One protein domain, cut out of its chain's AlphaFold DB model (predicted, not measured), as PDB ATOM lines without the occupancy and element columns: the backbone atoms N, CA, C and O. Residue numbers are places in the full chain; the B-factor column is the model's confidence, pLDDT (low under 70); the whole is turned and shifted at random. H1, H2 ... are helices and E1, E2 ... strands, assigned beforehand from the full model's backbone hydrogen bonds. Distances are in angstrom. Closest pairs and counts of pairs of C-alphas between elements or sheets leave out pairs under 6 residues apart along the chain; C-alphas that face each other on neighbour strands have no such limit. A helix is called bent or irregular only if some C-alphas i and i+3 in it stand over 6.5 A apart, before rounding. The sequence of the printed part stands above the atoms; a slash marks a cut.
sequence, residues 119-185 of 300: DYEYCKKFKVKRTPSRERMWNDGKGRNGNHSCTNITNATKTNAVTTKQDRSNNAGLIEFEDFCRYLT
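What this domain is: This is residues 119 to 185 of the 300 residues of the protein "DNA (cytosine-5-)-methyltransferase" of Lachnospira eligens (UniProt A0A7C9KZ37). This domain has little regular structure: a small two-stranded hairpin, E1 and E2, lies between H2 and the short H1, and a long loop, residues 142 to 174, makes much of the body. The 67 printed residues hold H1, H2, E1 and E2 in that order, a mixed class with 21 residues in named elements. The whole is compact, radius of gyration of the C-alphas 10.8 A, spanning 32 by 26 by 22 A.

How they stand to each other: E1, residues 175 to 177, and E2, residues 180 to 182, are antiparallel at 123 degrees; N 182 and O 175 are 2.8 A apart, within hydrogen-bond range. H2, residues 132 to 141, comes closest to E2 at the C-alphas of Trp 138 and Cys 181, 7.1 A. H1, residues 120 to 124, comes closest to E2 at the C-alphas of Cys 123 and Arg 182, 7.4 A. H1 and H2 are apart. Every O i to N i+4 pair is within range in H1, 4 of 6 in H2.

Where its parts are: H2 measures 14.7 A and is irregular, C-alphas 137 and 140 being 8.7 A apart. H1 begins at C-alpha 120 (-5.580, -15.126, -3.019); E2 ends at C-alpha 182 (-14.277, -21.108, 0.906).

The domain as a whole: The C-alphas farthest apart, Glu 121 and Gly 146, are 31.9 A apart. The printed part has no cut; the link H2 to E1 is long. No printed residue is under 70 in pLDDT.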
ATOM      1  N   ASP A 119      -8.223 -11.724  -4.728       97.94
ATOM      2  CA  ASP A 119      -7.011 -11.695  -3.907       97.94
ATOM      3  C   ASP A 119      -6.855 -13.032  -3.171       97.94
ATOM      4  O   ASP A 119      -7.662 -13.385  -2.303       97.94
ATOM      5  N   TYR A 120      -5.821 -13.787  -3.545       98.38
ATOM      6  CA  TYR A 120      -5.580 -15.126  -3.019       98.38
ATOM      7  C   TYR A 120      -5.349 -15.127  -1.500       98.38
ATOM      8  O   TYR A 120      -5.973 -15.922  -0.793       98.38
ATOM      9  N   GLU A 121      -4.514 -14.224  -0.978       98.31
ATOM     10  CA  GLU A 121      -4.161 -14.182   0.449       98.31
ATOM     11  C   GLU A 121      -5.351 -13.778   1.320       98.31
ATOM     12  O   GLU A 121      -5.537 -14.283   2.433       98.31
ATOM     13  N   TYR A 122      -6.211 -12.903   0.807       98.12
ATOM     14  CA  TYR A 122      -7.455 -12.555   1.462       98.12
ATOM     15  C   TYR A 122      -8.454 -13.714   1.416       98.12
ATOM     16  O   TYR A 122      -8.957 -14.121   2.466       98.12
ATOM     17  N   CYS A 123      -8.681 -14.318   0.243       98.62
ATOM     18  CA  CYS A 123      -9.599 -15.448   0.066       98.62
ATOM     19  C   CYS A 123      -9.215 -16.660   0.923       98.62
ATOM     20  O   CYS A 123     -10.088 -17.321   1.496       98.62
ATOM     21  N   LYS A 124      -7.914 -16.922   1.084       98.38
ATOM     22  CA  LYS A 124      -7.378 -18.022   1.895       98.38
ATOM     23  C   LYS A 124      -7.838 -17.972   3.352       98.38
ATOM     24  O   LYS A 124      -8.084 -19.019   3.953       98.38
ATOM     25  N   LYS A 125      -8.077 -16.777   3.909       97.94
ATOM     26  CA  LYS A 125      -8.632 -16.580   5.268       97.94
ATOM     27  C   LYS A 125     -10.062 -17.121   5.416       97.94
ATOM     28  O   LYS A 125     -10.549 -17.315   6.533       97.94
ATOM     29  N   PHE A 126     -10.753 -17.367   4.302       98.06
ATOM     30  CA  PHE A 126     -12.132 -17.849   4.249       98.06
ATOM     31  C   PHE A 126     -12.247 -19.329   3.871       98.06
ATOM     32  O   PHE A 126     -13.369 -19.844   3.852       98.06
ATOM     33  N   LYS A 127     -11.121 -20.025   3.643       98.31
ATOM     34  CA  LYS A 127     -11.094 -21.468   3.373       98.31
ATOM     35  C   LYS A 127     -11.802 -22.241   4.487       98.31
ATOM     36  O   LYS A 127     -11.556 -22.041   5.681       98.31
ATOM     37  N   VAL A 128     -12.704 -23.133   4.093       97.38
ATOM     38  CA  VAL A 128     -13.479 -23.950   5.024       97.38
ATOM     39  C   VAL A 128     -12.594 -25.068   5.572       97.38
ATOM     40  O   VAL A 128     -11.941 -25.792   4.824       97.38
ATOM     41  N   LYS A 129     -12.596 -25.259   6.896       96.19
ATOM     42  CA  LYS A 129     -11.955 -26.429   7.514       96.19
ATOM     43  C   LYS A 129     -12.747 -27.695   7.180       96.19
ATOM     44  O   LYS A 129     -13.952 -27.750   7.443       96.19
ATOM     45  N   ARG A 130     -12.071 -28.718   6.658       96.44
ATOM     46  CA  ARG A 130     -12.686 -30.017   6.364       96.44
ATOM     47  C   ARG A 130     -13.182 -30.682   7.648       96.44
ATOM     48  O   ARG A 130     -12.451 -30.826   8.622       96.44
ATOM     49  N   THR A 131     -14.453 -31.065   7.640       96.50
ATOM     50  CA  THR A 131     -15.112 -31.896   8.659       96.50
ATOM     51  C   THR A 131     -16.211 -32.688   7.950       96.50
ATOM     52  O   THR A 131     -16.713 -32.199   6.934       96.50
ATOM     53  N   PRO A 132     -16.694 -33.823   8.484       95.88
ATOM     54  CA  PRO A 132     -17.762 -34.589   7.833       95.88
ATOM     55  C   PRO A 132     -19.014 -33.760   7.510       95.88
ATOM     56  O   PRO A 132     -19.677 -33.985   6.505       95.88
ATOM     57  N   SER A 133     -19.340 -32.765   8.344       94.38
ATOM     58  CA  SER A 133     -20.455 -31.848   8.084       94.38
ATOM     59  C   SER A 133     -20.179 -30.899   6.914       94.38
ATOM     60  O   SER A 133     -21.056 -30.673   6.086       94.38
ATOM     61  N   ARG A 134     -18.954 -30.367   6.812       95.69
ATOM     62  CA  ARG A 134     -18.562 -29.463   5.719       95.69
ATOM     63  C   ARG A 134     -18.414 -30.177   4.390       95.69
ATOM     64  O   ARG A 134     -18.803 -29.603   3.386       95.69
ATOM     65  N   GLU A 135     -17.914 -31.406   4.397       96.38
ATOM     66  CA  GLU A 135     -17.848 -32.246   3.196       96.38
ATOM     67  C   GLU A 135     -19.257 -32.464   2.628       96.38
ATOM     68  O   GLU A 135     -19.506 -32.207   1.454       96.38
ATOM     69  N   ARG A 136     -20.237 -32.783   3.492       95.44
ATOM     70  CA  ARG A 136     -21.654 -32.854   3.087       95.44
ATOM     71  C   ARG A 136     -22.204 -31.521   2.578       95.44
ATOM     72  O   ARG A 136     -22.974 -31.517   1.622       95.44
ATOM     73  N   MET A 137     -21.828 -30.403   3.205       95.81
ATOM     74  CA  MET A 137     -22.235 -29.071   2.743       95.81
ATOM     75  C   MET A 137     -21.676 -28.742   1.359       95.81
ATOM     76  O   MET A 137     -22.396 -28.167   0.548       95.81
ATOM     77  N   TRP A 138     -20.417 -29.092   1.092       96.88
ATOM     78  CA  TRP A 138     -19.765 -28.823  -0.188       96.88
ATOM     79  C   TRP A 138     -20.231 -29.764  -1.300       96.88
ATOM     80  O   TRP A 138     -20.361 -29.327  -2.444       96.88
ATOM     81  N   ASN A 139     -20.540 -31.019  -0.960       96.75
ATOM     82  CA  ASN A 139     -21.068 -32.019  -1.887       96.75
ATOM     83  C   ASN A 139     -20.192 -32.166  -3.148       96.75
ATOM     84  O   ASN A 139     -20.692 -32.143  -4.273       96.75
ATOM     85  N   ASP A 140     -18.873 -32.235  -2.957       95.75
ATOM     86  CA  ASP A 140     -17.867 -32.301  -4.028       95.75
ATOM     87  C   ASP A 140     -18.034 -31.209  -5.104       95.75
ATOM     88  O   ASP A 140     -17.819 -31.451  -6.289       95.75
ATOM     89  N   GLY A 141     -18.518 -30.023  -4.723       96.31
ATOM     90  CA  GLY A 141     -18.766 -28.921  -5.654       96.31
ATOM     91  C   GLY A 141     -19.979 -29.113  -6.570       96.31
ATOM     92  O   GLY A 141     -20.289 -28.222  -7.359       96.31
ATOM     93  N   LYS A 142     -20.748 -30.201  -6.441       96.31
ATOM     94  CA  LYS A 142     -21.970 -30.442  -7.238       96.31
ATOM     95  C   LYS A 142     -23.117 -29.498  -6.864       96.31
ATOM     96  O   LYS A 142     -24.156 -29.483  -7.518       96.31
ATOM     97  N   GLY A 143     -22.941 -28.710  -5.802       94.25
ATOM     98  CA  GLY A 143     -23.939 -27.781  -5.300       94.25
ATOM     99  C   GLY A 143     -25.068 -28.489  -4.554       94.25
ATOM    100  O   GLY A 143     -24.901 -29.576  -3.997       94.25
ATOM    101  N   ARG A 144     -26.230 -27.837  -4.505       92.88
ATOM    102  CA  ARG A 144     -27.330 -28.241  -3.633       92.88
ATOM    103  C   ARG A 144     -28.088 -29.444  -4.199       92.88
ATOM    104  O   ARG A 144     -28.644 -29.376  -5.286       92.88
ATOM    105  N   ASN A 145     -28.173 -30.507  -3.407       90.62
ATOM    106  CA  ASN A 145     -28.925 -31.739  -3.683       90.62
ATOM    107  C   ASN A 145     -29.865 -32.157  -2.531       90.62
ATOM    108  O   ASN A 145     -30.393 -33.265  -2.532       90.62
ATOM    109  N   GLY A 146     -30.067 -31.295  -1.530       85.94
ATOM    110  CA  GLY A 146     -30.939 -31.566  -0.390       85.94
ATOM    111  C   GLY A 146     -30.807 -30.520   0.714       85.94
ATOM    112  O   GLY A 146     -30.285 -29.426   0.504       85.94
ATOM    113  N   ASN A 147     -31.259 -30.865   1.922       83.38
ATOM    114  CA  ASN A 147     -31.262 -29.950   3.074       83.38
ATOM    115  C   ASN A 147     -29.891 -29.785   3.752       83.38
ATOM    116  O   ASN A 147     -29.730 -28.919   4.615       83.38
ATOM    117  N   HIS A 148     -28.903 -30.602   3.383       88.69
ATOM    118  CA  HIS A 148     -27.586 -30.641   4.026       88.69
ATOM    119  C   HIS A 148     -26.440 -30.151   3.135       88.69
ATOM    120  O   HIS A 148     -25.313 -30.085   3.617       88.69
ATOM    121  N   SER A 149     -26.728 -29.760   1.890       94.06
ATOM    122  CA  SER A 149     -25.763 -29.226   0.926       94.06
ATOM    123  C   SER A 149     -26.037 -27.755   0.593       94.06
ATOM    124  O   SER A 149     -27.179 -27.283   0.600       94.06
ATOM    125  N   CYS A 150     -24.962 -27.015   0.338       95.75
ATOM    126  CA  CYS A 150     -24.982 -25.614  -0.063       95.75
ATOM    127  C   CYS A 150     -25.026 -25.487  -1.586       95.75
ATOM    128  O   CYS A 150     -24.583 -26.368  -2.319       95.75
ATOM    129  N   THR A 151     -25.508 -24.347  -2.073       96.69
ATOM    130  CA  THR A 151     -25.342 -23.974  -3.481       96.69
ATOM    131  C   THR A 151     -23.857 -23.732  -3.776       96.69
ATOM    132  O   THR A 151     -23.197 -23.019  -3.019       96.69
ATOM    133  N   ASN A 152     -23.336 -24.285  -4.875       97.69
ATOM    134  CA  ASN A 152     -22.032 -23.892  -5.413       97.69
ATOM    135  C   ASN A 152     -22.228 -22.633  -6.272       97.69
ATOM    136  O   ASN A 152     -22.964 -22.671  -7.256       97.69
ATOM    137  N   ILE A 153     -21.596 -21.526  -5.882       98.12
ATOM    138  CA  ILE A 153     -21.720 -20.221  -6.551       98.12
ATOM    139  C   ILE A 153     -20.436 -19.797  -7.278       98.12
ATOM    140  O   ILE A 153     -20.328 -18.653  -7.708       98.12
ATOM    141  N   THR A 154     -19.474 -20.709  -7.456       98.25
ATOM    142  CA  THR A 154     -18.159 -20.431  -8.071       98.25
ATOM    143  C   THR A 154     -18.275 -19.675  -9.395       98.25
ATOM    144  O   THR A 154     -17.609 -18.655  -9.574       98.25
ATOM    145  N   ASN A 155     -19.186 -20.126 -10.265       97.88
ATOM    146  CA  ASN A 155     -19.453 -19.552 -11.588       97.88
ATOM    147  C   ASN A 155     -20.876 -18.969 -11.708       97.88
ATOM    148  O   ASN A 155     -21.360 -18.728 -12.809       97.88
ATOM    149  N   ALA A 156     -21.579 -18.776 -10.587       97.88
ATOM    150  CA  ALA A 156     -22.943 -18.257 -10.603       97.88
ATOM    151  C   ALA A 156     -22.956 -16.737 -10.815       97.88
ATOM    152  O   ALA A 156     -22.109 -16.018 -10.288       97.88
ATOM    153  N   THR A 157     -23.955 -16.235 -11.541       98.06
ATOM    154  CA  THR A 157     -24.179 -14.790 -11.716       98.06
ATOM    155  C   THR A 157     -24.858 -14.151 -10.510       98.06
ATOM    156  O   THR A 157     -24.734 -12.949 -10.309       98.06
ATOM    157  N   LYS A 158     -25.567 -14.930  -9.685       98.12
ATOM    158  CA  LYS A 158     -26.219 -14.462  -8.457       98.12
ATOM    159  C   LYS A 158     -25.984 -15.446  -7.312       98.12
ATOM    160  O   LYS A 158     -25.901 -16.654  -7.533       98.12
ATOM    161  N   THR A 159     -25.945 -14.934  -6.089       98.25
ATOM    162  CA  THR A 159     -25.924 -15.727  -4.854       98.25
ATOM    163  C   THR A 159     -27.340 -15.918  -4.301       98.25
ATOM    164  O   THR A 159     -28.287 -15.212  -4.679       98.25
ATOM    165  N   ASN A 160     -27.495 -16.830  -3.336       97.19
ATOM    166  CA  ASN A 160     -28.665 -16.795  -2.454       97.19
ATOM    167  C   ASN A 160     -28.596 -15.547  -1.547       97.19
ATOM    168  O   ASN A 160     -27.565 -14.872  -1.479       97.19
ATOM    169  N   ALA A 161     -29.683 -15.253  -0.829       96.50
ATOM    170  CA  ALA A 161     -29.713 -14.173   0.154       96.50
ATOM    171  C   ALA A 161     -28.581 -14.316   1.183       96.50
ATOM    172  O   ALA A 161     -28.346 -15.410   1.707       96.50
ATOM    173  N   VAL A 162     -27.928 -13.202   1.509       95.94
ATOM    174  CA  VAL A 162     -26.968 -13.150   2.614       95.94
ATOM    175  C   VAL A 162     -27.677 -13.488   3.929       95.94
ATOM    176  O   VAL A 162     -28.780 -13.013   4.205       95.94
ATOM    177  N   THR A 163     -27.044 -14.341   4.734       92.81
ATOM    178  CA  THR A 163     -27.552 -14.838   6.019       92.81
ATOM    179  C   THR A 163     -26.663 -14.378   7.168       92.81
ATOM    180  O   THR A 163     -25.509 -14.016   6.971       92.81
ATOM    181  N   THR A 164     -27.170 -14.450   8.399       94.00
ATOM    182  CA  THR A 164     -26.428 -14.050   9.613       94.00
ATOM    183  C   THR A 164     -25.266 -14.976   9.977       94.00
ATOM    184  O   THR A 164     -24.500 -14.682  10.892       94.00
ATOM    185  N   LYS A 165     -25.170 -16.127   9.304       93.12
ATOM    186  CA  LYS A 165     -24.105 -17.117   9.449       93.12
ATOM    187  C   LYS A 165     -23.868 -17.810   8.122       93.12
ATOM    188  O   LYS A 165     -24.828 -18.230   7.470       93.12
ATOM    189  N   GLN A 166     -22.604 -18.013   7.774       94.25
ATOM    190  CA  GLN A 166     -22.239 -18.772   6.576       94.25
ATOM    191  C   GLN A 166     -22.145 -20.281   6.826       94.25
ATOM    192  O   GLN A 166     -22.159 -21.085   5.896       94.25
ATOM    193  N   ASP A 167     -22.088 -20.698   8.089       91.56
ATOM    194  CA  ASP A 167     -21.838 -22.078   8.483       91.56
ATOM    195  C   ASP A 167     -23.052 -23.024   8.444       91.56
ATOM    196  O   ASP A 167     -22.993 -24.121   9.012       91.56
ATOM    197  N   ARG A 168     -24.130 -22.637   7.762       88.88
ATOM    198  CA  ARG A 168     -25.370 -23.410   7.619       88.88
ATOM    199  C   ARG A 168     -25.557 -23.871   6.173       88.88
ATOM    200  O   ARG A 168     -25.125 -23.188   5.257       88.88
ATOM    201  N   SER A 169     -26.227 -25.008   5.961       85.12
ATOM    202  CA  SER A 169     -26.516 -25.527   4.609       85.12
ATOM    203  C   SER A 169     -27.401 -24.584   3.781       85.12
ATOM    204  O   SER A 169     -27.304 -24.546   2.558       85.12
ATOM    205  N   ASN A 170     -28.238 -23.785   4.448       85.56
ATOM    206  CA  ASN A 170     -29.006 -22.692   3.851       85.56
ATOM    207  C   ASN A 170     -28.236 -21.369   4.009       85.56
ATOM    208  O   ASN A 170     -28.566 -20.569   4.882       85.56
ATOM    209  N   ASN A 171     -27.191 -21.171   3.204       91.62
ATOM    210  CA  ASN A 171     -26.382 -19.946   3.162       91.62
ATOM    211  C   ASN A 171     -26.407 -19.301   1.760       91.62
ATOM    212  O   ASN A 171     -27.053 -19.804   0.833       91.62
ATOM    213  N   ALA A 172     -25.681 -18.190   1.612       95.69
ATOM    214  CA  ALA A 172     -25.534 -17.454   0.356       95.69
ATOM    215  C   ALA A 172     -24.865 -18.274  -0.776       95.69
ATOM    216  O   ALA A 172     -25.088 -17.993  -1.953       95.69
ATOM    217  N   GLY A 173     -24.102 -19.310  -0.418       96.88
ATOM    218  CA  GLY A 173     -23.385 -20.210  -1.317       96.88
ATOM    219  C   GLY A 173     -21.965 -20.509  -0.826       96.88
ATOM    220  O   GLY A 173     -21.463 -19.866   0.095       96.88
ATOM    221  N   LEU A 174     -21.326 -21.505  -1.439       98.06
ATOM    222  CA  LEU A 174     -19.907 -21.835  -1.268       98.06
ATOM    223  C   LEU A 174     -19.166 -21.681  -2.598       98.06
ATOM    224  O   LEU A 174     -19.754 -21.860  -3.667       98.06
ATOM    225  N   ILE A 175     -17.876 -21.360  -2.518       98.50
ATOM    226  CA  ILE A 175     -17.015 -21.099  -3.676       98.50
ATOM    227  C   ILE A 175     -15.860 -22.087  -3.649       98.50
ATOM    228  O   ILE A 175     -15.243 -22.280  -2.604       98.50
ATOM    229  N   GLU A 176     -15.571 -22.708  -4.784       98.38
ATOM    230  CA  GLU A 176     -14.421 -23.583  -4.966       98.38
ATOM    231  C   GLU A 176     -13.131 -22.826  -4.650       98.38
ATOM    232  O   GLU A 176     -12.939 -21.680  -5.064       98.38
ATOM    233  N   PHE A 177     -12.263 -23.447  -3.856       98.50
ATOM    234  CA  PHE A 177     -11.001 -22.836  -3.468       98.50
ATOM    235  C   PHE A 177      -9.985 -23.909  -3.093       98.50
ATOM    236  O   PHE A 177     -10.195 -24.664  -2.138       98.50
ATOM    237  N   GLU A 178      -8.871 -23.928  -3.826       96.81
ATOM    238  CA  GLU A 178      -7.823 -24.945  -3.713       96.81
ATOM    239  C   GLU A 178      -8.403 -26.364  -3.842       96.81
ATOM    240  O   GLU A 178      -9.090 -26.669  -4.808       96.81
ATOM    241  N   ASP A 179      -8.144 -27.235  -2.867       96.31
ATOM    242  CA  ASP A 179      -8.614 -28.617  -2.826       96.31
ATOM    243  C   ASP A 179     -10.054 -28.765  -2.294       96.31
ATOM    244  O   ASP A 179     -10.557 -29.887  -2.197       96.31
ATOM    245  N   PHE A 180     -10.708 -27.673  -1.881       98.19
ATOM    246  CA  PHE A 180     -12.018 -27.718  -1.235       98.19
ATOM    247  C   PHE A 180     -12.870 -26.487  -1.583       98.19
ATOM    248  O   PHE A 180     -13.140 -26.214  -2.750       98.19
ATOM    249  N   CYS A 181     -13.333 -25.742  -0.577       98.25
ATOM    250  CA  CYS A 181     -14.120 -24.534  -0.765       98.25
ATOM    251  C   CYS A 181     -13.792 -23.461   0.275       98.25
ATOM    252  O   CYS A 181     -13.180 -23.713   1.320       98.25
ATOM    253  N   ARG A 182     -14.257 -22.246  -0.005       98.44
ATOM    254  CA  ARG A 182     -14.277 -21.108   0.906       98.44
ATOM    255  C   ARG A 182     -15.695 -20.585   1.103       98.44
ATOM    256  O   ARG A 182     -16.585 -20.762   0.268       98.44
ATOM    257  N   TYR A 183     -15.869 -19.907   2.226       98.44
ATOM    258  CA  TYR A 183     -16.986 -18.996   2.436       98.44
ATOM    259  C   TYR A 183     -16.843 -17.733   1.581       98.44
ATOM    260  O   TYR A 183     -15.754 -17.445   1.071       98.44
ATOM    261  N   LEU A 184     -17.925 -16.958   1.481       98.56
ATOM    262  CA  LEU A 184     -17.821 -15.587   0.997       98.56
ATOM    263  C   LEU A 184     -16.914 -14.791   1.935       98.56
ATOM    264  O   LEU A 184     -16.941 -14.977   3.164       98.56
ATOM    265  N   THR A 185     -16.110 -13.916   1.347       98.69
ATOM    266  CA  THR A 185     -15.319 -12.944   2.092       98.69
ATOM    267  C   THR A 185     -16.228 -11.902   2.741       98.69
ATOM    268  O   THR A 185     -17.396 -11.762   2.373       98.69
TER     269      THR A 185